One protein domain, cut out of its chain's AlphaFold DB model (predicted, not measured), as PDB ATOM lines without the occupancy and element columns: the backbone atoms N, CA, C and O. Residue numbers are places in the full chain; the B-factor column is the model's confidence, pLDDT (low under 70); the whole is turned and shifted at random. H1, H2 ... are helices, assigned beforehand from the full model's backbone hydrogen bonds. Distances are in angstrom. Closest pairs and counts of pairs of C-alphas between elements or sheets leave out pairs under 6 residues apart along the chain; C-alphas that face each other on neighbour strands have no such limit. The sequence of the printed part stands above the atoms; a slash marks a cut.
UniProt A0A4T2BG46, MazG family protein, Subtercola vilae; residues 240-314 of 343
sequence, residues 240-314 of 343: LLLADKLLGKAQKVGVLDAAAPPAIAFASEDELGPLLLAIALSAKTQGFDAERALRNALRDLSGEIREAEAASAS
ATOM      1  N   LEU A 240     135.980 126.522 126.957       93.19
ATOM      2  CA  LEU A 240     136.108 126.589 128.421       93.19
ATOM      3  C   LEU A 240     137.352 125.824 128.915       93.19
ATOM      4  O   LEU A 240     138.091 126.342 129.747       93.19
ATOM      5  N   LEU A 241     137.658 124.666 128.320       89.06
ATOM      6  CA  LEU A 241     138.885 123.907 128.597       89.06
ATOM      7  C   LEU A 241     140.138 124.630 128.068       89.06
ATOM      8  O   LEU A 241     141.194 124.608 128.701       89.06
ATOM      9  N   LEU A 242     140.021 125.325 126.929       91.19
ATOM     10  CA  LEU A 242     141.086 126.200 126.433       91.19
ATOM     11  C   LEU A 242     141.286 127.419 127.348       91.19
ATOM     12  O   LEU A 242     142.421 127.857 127.533       91.19
ATOM     13  N   ALA A 243     140.205 127.960 127.923       92.81
ATOM     14  CA  ALA A 243     140.270 129.070 128.865       92.81
ATOM     15  C   ALA A 243     141.044 128.680 130.125       92.81
ATOM     16  O   ALA A 243     142.014 129.360 130.432       92.81
ATOM     17  N   ASP A 244     140.688 127.573 130.785       90.62
ATOM     18  CA  ASP A 244     141.418 127.037 131.946       90.62
ATOM     19  C   ASP A 244     142.938 126.981 131.695       90.62
ATOM     20  O   ASP A 244     143.726 127.665 132.360       90.62
ATOM     21  N   LYS A 245     143.355 126.275 130.635       87.94
ATOM     22  CA  LYS A 245     144.778 126.113 130.303       87.94
ATOM     23  C   LYS A 245     145.481 127.440 130.023       87.94
ATOM     24  O   LYS A 245     146.625 127.622 130.444       87.94
ATOM     25  N   LEU A 246     144.832 128.371 129.320       90.88
ATOM     26  CA  LEU A 246     145.409 129.685 129.026       90.88
ATOM     27  C   LEU A 246     145.451 130.603 130.254       90.88
ATOM     28  O   LEU A 246     146.424 131.338 130.408       90.88
ATOM     29  N   LEU A 247     144.456 130.544 131.141       91.12
ATOM     30  CA  LEU A 247     144.445 131.280 132.406       91.12
ATOM     31  C   LEU A 247     145.588 130.805 133.314       91.12
ATOM     32  O   LEU A 247     146.322 131.640 133.840       91.12
ATOM     33  N   GLY A 248     145.817 129.492 133.407       88.00
ATOM     34  CA  GLY A 248     146.961 128.938 134.134       88.00
ATOM     35  C   GLY A 248     148.311 129.364 133.553       88.00
ATOM     36  O   GLY A 248     149.185 129.865 134.265       88.00
ATOM     37  N   LYS A 249     148.474 129.303 132.223       88.69
ATOM     38  CA  LYS A 249     149.682 129.846 131.576       88.69
ATOM     39  C   LYS A 249     149.854 131.351 131.825       88.69
ATOM     40  O   LYS A 249     150.976 131.785 132.076       88.69
ATOM     41  N   ALA A 250     148.770 132.130 131.827       89.62
ATOM     42  CA  ALA A 250     148.791 133.563 132.124       89.62
ATOM     43  C   ALA A 250     149.166 133.881 133.581       89.62
ATOM     44  O   ALA A 250     149.842 134.884 133.822       89.62
ATOM     45  N   GLN A 251     148.784 133.043 134.549       89.25
ATOM     46  CA  GLN A 251     149.282 133.142 135.924       89.25
ATOM     47  C   GLN A 251     150.783 132.819 135.989       89.25
ATOM     48  O   GLN A 251     151.547 133.603 136.556       89.25
ATOM     49  N   LYS A 252     151.232 131.735 135.335       85.19
ATOM     50  CA  LYS A 252     152.642 131.301 135.339       85.19
ATOM     51  C   LYS A 252     153.617 132.318 134.723       85.19
ATOM     52  O   LYS A 252     154.750 132.406 135.187       85.19
ATOM     53  N   VAL A 253     153.190 133.121 133.739       88.38
ATOM     54  CA  VAL A 253     153.984 134.256 133.204       88.38
ATOM     55  C   VAL A 253     153.657 135.613 133.851       88.38
ATOM     56  O   VAL A 253     154.175 136.644 133.428       88.38
ATOM     57  N   GLY A 254     152.802 135.644 134.878       87.69
ATOM     58  CA  GLY A 254     152.497 136.848 135.654       87.69
ATOM     59  C   GLY A 254     151.609 137.893 134.966       87.69
ATOM     60  O   GLY A 254     151.565 139.026 135.442       87.69
ATOM     61  N   VAL A 255     150.892 137.544 133.891       90.88
ATOM     62  CA  VAL A 255     149.840 138.391 133.280       90.88
ATOM     63  C   VAL A 255     148.648 138.529 134.232       90.88
ATOM     64  O   VAL A 255     148.116 139.626 134.430       90.88
ATOM     65  N   LEU A 256     148.258 137.418 134.861       87.69
ATOM     66  CA  LEU A 256     147.233 137.373 135.901       87.69
ATOM     67  C   LEU A 256     147.863 137.286 137.292       87.69
ATOM     68  O   LEU A 256     148.981 136.797 137.467       87.69
ATOM     69  N   ASP A 257     147.130 137.758 138.299       85.25
ATOM     70  CA  ASP A 257     147.499 137.553 139.694       85.25
ATOM     71  C   ASP A 257     146.708 136.393 140.304       85.25
ATOM     72  O   ASP A 257     145.503 136.512 140.505       85.25
ATOM     73  N   ALA A 258     147.382 135.284 140.620       78.50
ATOM     74  CA  ALA A 258     146.764 134.140 141.295       78.50
ATOM     75  C   ALA A 258     146.240 134.493 142.704       78.50
ATOM     76  O   ALA A 258     145.324 133.847 143.198       78.50
ATOM     77  N   ALA A 259     146.774 135.548 143.333       82.19
ATOM     78  CA  ALA A 259     146.309 136.045 144.630       82.19
ATOM     79  C   ALA A 259     145.116 137.025 144.541       82.19
ATOM     80  O   ALA A 259     144.707 137.592 145.556       82.19
ATOM     81  N   ALA A 260     144.575 137.279 143.343       83.69
ATOM     82  CA  ALA A 260     143.414 138.147 143.178       83.69
ATOM     83  C   ALA A 260     142.110 137.462 143.632       83.69
ATOM     84  O   ALA A 260     141.936 136.265 143.407       83.69
ATOM     85  N   PRO A 261     141.148 138.209 144.208       83.50
ATOM     86  CA  PRO A 261     139.821 137.666 144.477       83.50
ATOM     87  C   PRO A 261     139.095 137.327 143.160       83.50
ATOM     88  O   PRO A 261     139.323 137.995 142.143       83.50
ATOM     89  N   PRO A 262     138.195 136.327 143.161       84.50
ATOM     90  CA  PRO A 262     137.489 135.900 141.958       84.50
ATOM     91  C   PRO A 262     136.626 137.033 141.384       84.50
ATOM     92  O   PRO A 262     135.894 137.712 142.104       84.50
ATOM     93  N   ALA A 263     136.702 137.227 140.063       86.00
ATOM     94  CA  ALA A 263     136.011 138.316 139.364       86.00
ATOM     95  C   ALA A 263     134.473 138.191 139.420       86.00
ATOM     96  O   ALA A 263     133.764 139.198 139.392       86.00
ATOM     97  N   ILE A 264     133.981 136.953 139.510       87.62
ATOM     98  CA  ILE A 264     132.616 136.560 139.873       87.62
ATOM     99  C   ILE A 264     132.784 135.443 140.905       87.62
ATOM    100  O   ILE A 264     133.505 134.486 140.632       87.62
ATOM    101  N   ALA A 265     132.159 135.569 142.074       89.50
ATOM    102  CA  ALA A 265     132.158 134.518 143.089       89.50
ATOM    103  C   ALA A 265     130.945 133.593 142.906       89.50
ATOM    104  O   ALA A 265     129.855 134.069 142.592       89.50
ATOM    105  N   PHE A 266     131.162 132.301 143.126       91.75
ATOM    106  CA  PHE A 266     130.173 131.223 143.156       91.75
ATOM    107  C   PHE A 266     130.684 130.144 144.125       91.75
ATOM    108  O   PHE A 266     131.894 130.040 144.340       91.75
ATOM    109  N   ALA A 267     129.784 129.387 144.750       90.62
ATOM    110  CA  ALA A 267     130.113 128.422 145.804       90.62
ATOM    111  C   ALA A 267     130.239 126.969 145.314       90.62
ATOM    112  O   ALA A 267     130.872 126.161 145.991       90.62
ATOM    113  N   SER A 268     129.640 126.627 144.170       91.12
ATOM    114  CA  SER A 268     129.680 125.283 143.580       91.12
ATOM    115  C   SER A 268     129.394 125.310 142.074       91.12
ATOM    116  O   SER A 268     128.984 126.333 141.513       91.12
ATOM    117  N   GLU A 269     129.575 124.167 141.413       89.19
ATOM    118  CA  GLU A 269     129.239 123.996 139.996       89.19
ATOM    119  C   GLU A 269     127.726 124.103 139.732       89.19
ATOM    120  O   GLU A 269     127.332 124.652 138.701       89.19
ATOM    121  N   ASP A 270     126.880 123.728 140.704       91.50
ATOM    122  CA  ASP A 270     125.422 123.953 140.674       91.50
ATOM    123  C   ASP A 270     125.043 125.441 140.545       91.50
ATOM    124  O   ASP A 270     123.979 125.767 140.021       91.50
ATOM    125  N   GLU A 271     125.891 126.358 141.027       92.44
ATOM    126  CA  GLU A 271     125.706 127.804 140.858       92.44
ATOM    127  C   GLU A 271     126.331 128.300 139.542       92.44
ATOM    128  O   GLU A 271     125.730 129.105 138.822       92.44
ATOM    129  N   LEU A 272     127.514 127.791 139.185       92.75
ATOM    130  CA  LEU A 272     128.244 128.190 137.979       92.75
ATOM    131  C   LEU A 272     127.533 127.775 136.678       92.75
ATOM    132  O   LEU A 272     127.434 128.581 135.748       92.75
ATOM    133  N   GLY A 273     127.013 126.548 136.597       90.69
ATOM    134  CA  GLY A 273     126.351 126.007 135.404       90.69
ATOM    135  C   GLY A 273     125.172 126.867 134.918       90.69
ATOM    136  O   GLY A 273     125.174 127.308 133.761       90.69
ATOM    137  N   PRO A 274     124.193 127.202 135.781       94.38
ATOM    138  CA  PRO A 274     123.106 128.121 135.451       94.38
ATOM    139  C   PRO A 274     123.573 129.520 135.025       94.38
ATOM    140  O   PRO A 274     122.954 130.118 134.141       94.38
ATOM    141  N   LEU A 275     124.670 130.042 135.590       94.88
ATOM    142  CA  LEU A 275     125.243 131.333 135.189       94.88
ATOM    143  C   LEU A 275     125.858 131.275 133.780       94.88
ATOM    144  O   LEU A 275     125.591 132.156 132.958       94.88
ATOM    145  N   LEU A 276     126.616 130.220 133.460       94.75
ATOM    146  CA  LEU A 276     127.158 129.987 132.115       94.75
ATOM    147  C   LEU A 276     126.034 129.823 131.077       94.75
ATOM    148  O   LEU A 276     126.074 130.440 130.007       94.75
ATOM    149  N   LEU A 277     124.981 129.073 131.417       92.62
ATOM    150  CA  LEU A 277     123.792 128.914 130.576       92.62
ATOM    151  C   LEU A 277     123.047 130.244 130.370       92.62
ATOM    152  O   LEU A 277     122.634 130.553 129.248       92.62
ATOM    153  N   ALA A 278     122.915 131.071 131.412       95.19
ATOM    154  CA  ALA A 278     122.308 132.398 131.315       95.19
ATOM    155  C   ALA A 278     123.123 133.348 130.413       95.19
ATOM    156  O   ALA A 278     122.538 134.110 129.636       95.19
ATOM    157  N   ILE A 279     124.459 133.274 130.445       95.38
ATOM    158  CA  ILE A 279     125.347 134.006 129.525       95.38
ATOM    159  C   ILE A 279     125.141 133.529 128.078       95.38
ATOM    160  O   ILE A 279     124.943 134.357 127.184       95.38
ATOM    161  N   ALA A 280     125.103 132.215 127.836       94.00
ATOM    162  CA  ALA A 280     124.867 131.652 126.504       94.00
ATOM    163  C   ALA A 280     123.482 132.037 125.940       94.00
ATOM    164  O   ALA A 280     123.366 132.442 124.778       94.00
ATOM    165  N   LEU A 281     122.434 132.001 126.771       94.00
ATOM    166  CA  LEU A 281     121.087 132.470 126.430       94.00
ATOM    167  C   LEU A 281     121.060 133.979 126.124       94.00
ATOM    168  O   LEU A 281     120.439 134.404 125.144       94.00
ATOM    169  N   SER A 282     121.767 134.786 126.918       96.50
ATOM    170  CA  SER A 282     121.892 136.238 126.718       96.50
ATOM    171  C   SER A 282     122.613 136.580 125.413       96.50
ATOM    172  O   SER A 282     122.220 137.514 124.718       96.50
ATOM    173  N   ALA A 283     123.638 135.812 125.034       95.56
ATOM    174  CA  ALA A 283     124.307 135.954 123.744       95.56
ATOM    175  C   ALA A 283     123.361 135.583 122.587       95.56
ATOM    176  O   ALA A 283     123.129 136.395 121.688       95.56
ATOM    177  N   LYS A 284     122.739 134.398 122.658       91.50
ATOM    178  CA  LYS A 284     121.838 133.861 121.625       91.50
ATOM    179  C   LYS A 284     120.642 134.775 121.347       91.50
ATOM    180  O   LYS A 284     120.314 135.019 120.188       91.50
ATOM    181  N   THR A 285     120.020 135.330 122.388       95.25
ATOM    182  CA  THR A 285     118.884 136.268 122.262       95.25
ATOM    183  C   THR A 285     119.267 137.631 121.675       95.25
ATOM    184  O   THR A 285     118.409 138.306 121.108       95.25
ATOM    185  N   GLN A 286     120.544 138.017 121.740       97.06
ATOM    186  CA  GLN A 286     121.087 139.225 121.106       97.06
ATOM    187  C   GLN A 286     121.691 138.964 119.710       97.06
ATOM    188  O   GLN A 286     122.153 139.900 119.060       97.06
ATOM    189  N   GLY A 287     121.681 137.715 119.224       95.25
ATOM    190  CA  GLY A 287     122.290 137.329 117.945       95.25
ATOM    191  C   GLY A 287     123.813 137.147 117.993       95.25
ATOM    192  O   GLY A 287     124.457 137.089 116.944       95.25
ATOM    193  N   PHE A 288     124.398 137.055 119.190       96.75
ATOM    194  CA  PHE A 288     125.814 136.753 119.385       96.75
ATOM    195  C   PHE A 288     126.067 135.243 119.491       96.75
ATOM    196  O   PHE A 288     125.233 134.469 119.952       96.75
ATOM    197  N   ASP A 289     127.269 134.847 119.083       95.69
ATOM    198  CA  ASP A 289     127.815 133.496 119.207       95.69
ATOM    199  C   ASP A 289     128.804 133.509 120.382       95.69
ATOM    200  O   ASP A 289     129.881 134.101 120.273       95.69
ATOM    201  N   ALA A 290     128.396 132.936 121.520       93.75
ATOM    202  CA  ALA A 290     129.171 132.954 122.764       93.75
ATOM    203  C   ALA A 290     130.501 132.193 122.636       93.75
ATOM    204  O   ALA A 290     131.535 132.671 123.093       93.75
ATOM    205  N   GLU A 291     130.481 131.055 121.945       93.94
ATOM    206  CA  GLU A 291     131.642 130.202 121.701       93.94
ATOM    207  C   GLU A 291     132.666 130.920 120.802       93.94
ATOM    208  O   GLU A 291     133.851 131.010 121.122       93.94
ATOM    209  N   ARG A 292     132.222 131.560 119.712       92.75
ATOM    210  CA  ARG A 292     133.097 132.413 118.887       92.75
ATOM    211  C   ARG A 292     133.592 133.656 119.628       92.75
ATOM    212  O   ARG A 292     134.720 134.075 119.374       92.75
ATOM    213  N   ALA A 293     132.789 134.244 120.514       95.44
ATOM    214  CA  ALA A 293     133.218 135.375 121.334       95.44
ATOM    215  C   ALA A 293     134.332 134.966 122.313       95.44
ATOM    216  O   ALA A 293     135.360 135.644 122.370       95.44
ATOM    217  N   LEU A 294     134.182 133.825 122.995       95.88
ATOM    218  CA  LEU A 294     135.203 133.284 123.893       95.88
ATOM    219  C   LEU A 294     136.487 132.926 123.126       95.88
ATOM    220  O   LEU A 294     137.553 133.418 123.487       95.88
ATOM    221  N   ARG A 295     136.403 132.204 121.995       93.19
ATOM    222  CA  ARG A 295     137.581 131.923 121.141       93.19
ATOM    223  C   ARG A 295     138.333 133.168 120.686       93.19
ATOM    224  O   ARG A 295     139.535 133.091 120.456       93.19
ATOM    225  N   ASN A 296     137.653 134.298 120.504       93.56
ATOM    226  CA  ASN A 296     138.321 135.552 120.168       93.56
ATOM    227  C   ASN A 296     139.108 136.085 121.374       93.56
ATOM    228  O   ASN A 296     140.323 136.223 121.262       93.56
ATOM    229  N   ALA A 297     138.463 136.234 122.536       95.62
ATOM    230  CA  ALA A 297     139.119 136.685 123.767       95.62
ATOM    231  C   ALA A 297     140.304 135.789 124.193       95.62
ATOM    232  O   ALA A 297     141.302 136.277 124.716       95.62
ATOM    233  N   LEU A 298     140.236 134.481 123.922       95.12
ATOM    234  CA  LEU A 298     141.333 133.544 124.191       95.12
ATOM    235  C   LEU A 298     142.522 133.693 123.230       95.12
ATOM    236  O   LEU A 298     143.658 133.429 123.628       95.12
ATOM    237  N   ARG A 299     142.312 134.166 121.992       93.56
ATOM    238  CA  ARG A 299     143.427 134.565 121.113       93.56
ATOM    239  C   ARG A 299     144.073 135.862 121.585       93.56
ATOM    240  O   ARG A 299     145.295 135.950 121.530       93.56
ATOM    241  N   ASP A 300     143.281 136.802 122.094       94.00
ATOM    242  CA  ASP A 300     143.788 138.060 122.653       94.00
ATOM    243  C   ASP A 300     144.637 137.783 123.913       94.00
ATOM    244  O   ASP A 300     145.794 138.199 123.981       94.00
ATOM    245  N   LEU A 301     144.148 136.941 124.837       93.94
ATOM    246  CA  LEU A 301     144.919 136.438 125.989       93.94
ATOM    247  C   LEU A 301     146.196 135.686 125.560       93.94
ATOM    248  O   LEU A 301     147.257 135.862 126.154       93.94
ATOM    249  N   SER A 302     146.128 134.891 124.486       93.31
ATOM    250  CA  SER A 302     147.307 134.235 123.894       93.31
ATOM    251  C   SER A 302     148.302 135.220 123.252       93.31
ATOM    252  O   SER A 302     149.436 134.835 122.957       93.31
ATOM    253  N   GLY A 303     147.895 136.462 122.984       91.75
ATOM    254  CA  GLY A 303     148.782 137.569 122.628       91.75
ATOM    255  C   GLY A 303     149.461 138.142 123.869       91.75
ATOM    256  O   GLY A 303     150.686 138.150 123.942       91.75
ATOM    257  N   GLU A 304     148.671 138.507 124.882       92.75
ATOM    258  CA  GLU A 304     149.142 139.077 126.156       92.75
ATOM    259  C   GLU A 304     150.188 138.192 126.859       92.75
ATOM    260  O   GLU A 304     151.188 138.697 127.368       92.75
ATOM    261  N   ILE A 305     150.004 136.867 126.830       93.12
ATOM    262  CA  ILE A 305     150.982 135.894 127.347       93.12
ATOM    263  C   ILE A 305     152.325 136.020 126.611       93.12
ATOM    264  O   ILE A 305     153.360 136.161 127.256       93.12
ATOM    265  N   ARG A 306     152.321 136.046 125.271       92.06
ATOM    266  CA  ARG A 306     153.552 136.157 124.462       92.06
ATOM    267  C   ARG A 306     154.236 137.514 124.615       92.06
ATOM    268  O   ARG A 306     155.462 137.595 124.569       92.06
ATOM    269  N   GLU A 307     153.465 138.581 124.815       91.31
ATOM    270  CA  GLU A 307     154.003 139.909 125.123       91.31
ATOM    271  C   GLU A 307     154.695 139.929 126.495       91.31
ATOM    272  O   GLU A 307     155.787 140.489 126.618       91.31
ATOM    273  N   ALA A 308     154.130 139.261 127.507       90.25
ATOM    274  CA  ALA A 308     154.760 139.103 128.818       90.25
ATOM    275  C   ALA A 308     156.025 138.222 128.773       90.25
ATOM    276  O   ALA A 308     157.016 138.541 129.434       90.25
ATOM    277  N   GLU A 309     156.036 137.165 127.956       89.88
ATOM    278  CA  GLU A 309     157.229 136.344 127.698       89.88
ATOM    279  C   GLU A 309     158.351 137.167 127.046       89.88
ATOM    280  O   GLU A 309     159.479 137.181 127.544       89.88
ATOM    281  N   ALA A 310     158.046 137.928 125.989       87.69
ATOM    282  CA  ALA A 310     159.014 138.796 125.314       87.69
ATOM    283  C   ALA A 310     159.520 139.940 126.218       87.69
ATOM    284  O   ALA A 310     160.712 140.275 126.213       87.69
ATOM    285  N   ALA A 311     158.643 140.526 127.039       85.44
ATOM    286  CA  ALA A 311     159.025 141.513 128.046       85.44
ATOM    287  C   ALA A 311     159.977 140.905 129.093       85.44
ATOM    288  O   ALA A 311     160.996 141.510 129.424       85.44
ATOM    289  N   SER A 312     159.701 139.685 129.556       80.75
ATOM    290  CA  SER A 312     160.543 138.977 130.528       80.75
ATOM    291  C   SER A 312     161.911 138.611 129.943       80.75
ATOM    292  O   SER A 312     162.934 138.887 130.566       80.75
ATOM    293  N   ALA A 313     161.948 138.090 128.713       77.75
ATOM    294  CA  ALA A 313     163.183 137.738 128.008       77.75
ATOM    295  C   ALA A 313     164.066 138.959 127.671       77.75
ATOM    296  O   ALA A 313     165.293 138.861 127.667       77.75
ATOM    297  N   SER A 314     163.466 140.129 127.416       68.38
ATOM    298  CA  SER A 314     164.222 141.382 127.235       68.38
ATOM    299  C   SER A 314     164.688 142.004 128.559       68.38
ATOM    300  O   SER A 314     165.707 142.696 128.579       68.38
TER     301      SER A 314
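AT A GLANCE: This is residues 240 to 314 of the 343 residues of the protein "MazG family protein" of Subtercola vilae (UniProt A0A4T2BG46). Two helices meet near their ends as an L: the long H3 makes the longest axis, and H2 stands at its first end. H1 lies side by side with H3 inside the L, running the same way, and a long loop, residues 253 to 268, arches back from the end of H1 to the start of H2. The printed part has 75 residues with three named helices, in the order H1, H2, H3, and no named strand; the class is all helix. It is loose, with a radius of gyration of the C-alphas of 14.8 A, and elongated, spanning 46 by 29 by 17 A.

HOW THE PARTS SIT: H1, residues 240 to 252, and H2, residues 269 to 285, are apart. H3, residues 290 to 314, touches H1 with residues 298 to 305 alone; the closest C-alphas of the two helices are those of Ala 250 and Ile 305, 5.7 A apart. The lines of H1 and H3 stand at a shallow tilt of 18 degrees, and they run the same way. H2 touches H3 with residues 279 to 284 alone, and H3 touches H2 with residue 290 alone; the closest C-alphas, those of Ala 283 and Ala 290, are 5.8 A apart. Their lines are only just about perpendicular, at 70.4 degrees. In H1 every O i to N i+4 pair is within hydrogen-bond range; in H2 11 of 13 are, and in H3 20 of 21.

IN THESE COORDINATES: H1 begins at C-alpha 240, (136.108, 126.589, 128.421), and is 18.5 A long from first to last C-alpha. H2 is 23.9 A long and begins at C-alpha 269, (129.239, 123.996, 139.996). H3 is 36.3 A long and ends at C-alpha 314, (164.222, 141.382, 127.235).

THE WHOLE: The two C-alphas farthest apart, those of Thr 285 and Ser 314, are 45.9 A apart. The printed part has no cut. The link from H1 to H2 is long, with 16 residues, and that from H2 to H3 is tight, with 4. The mean pLDDT of the printed part is 90.6, and residue 314 alone is under 70.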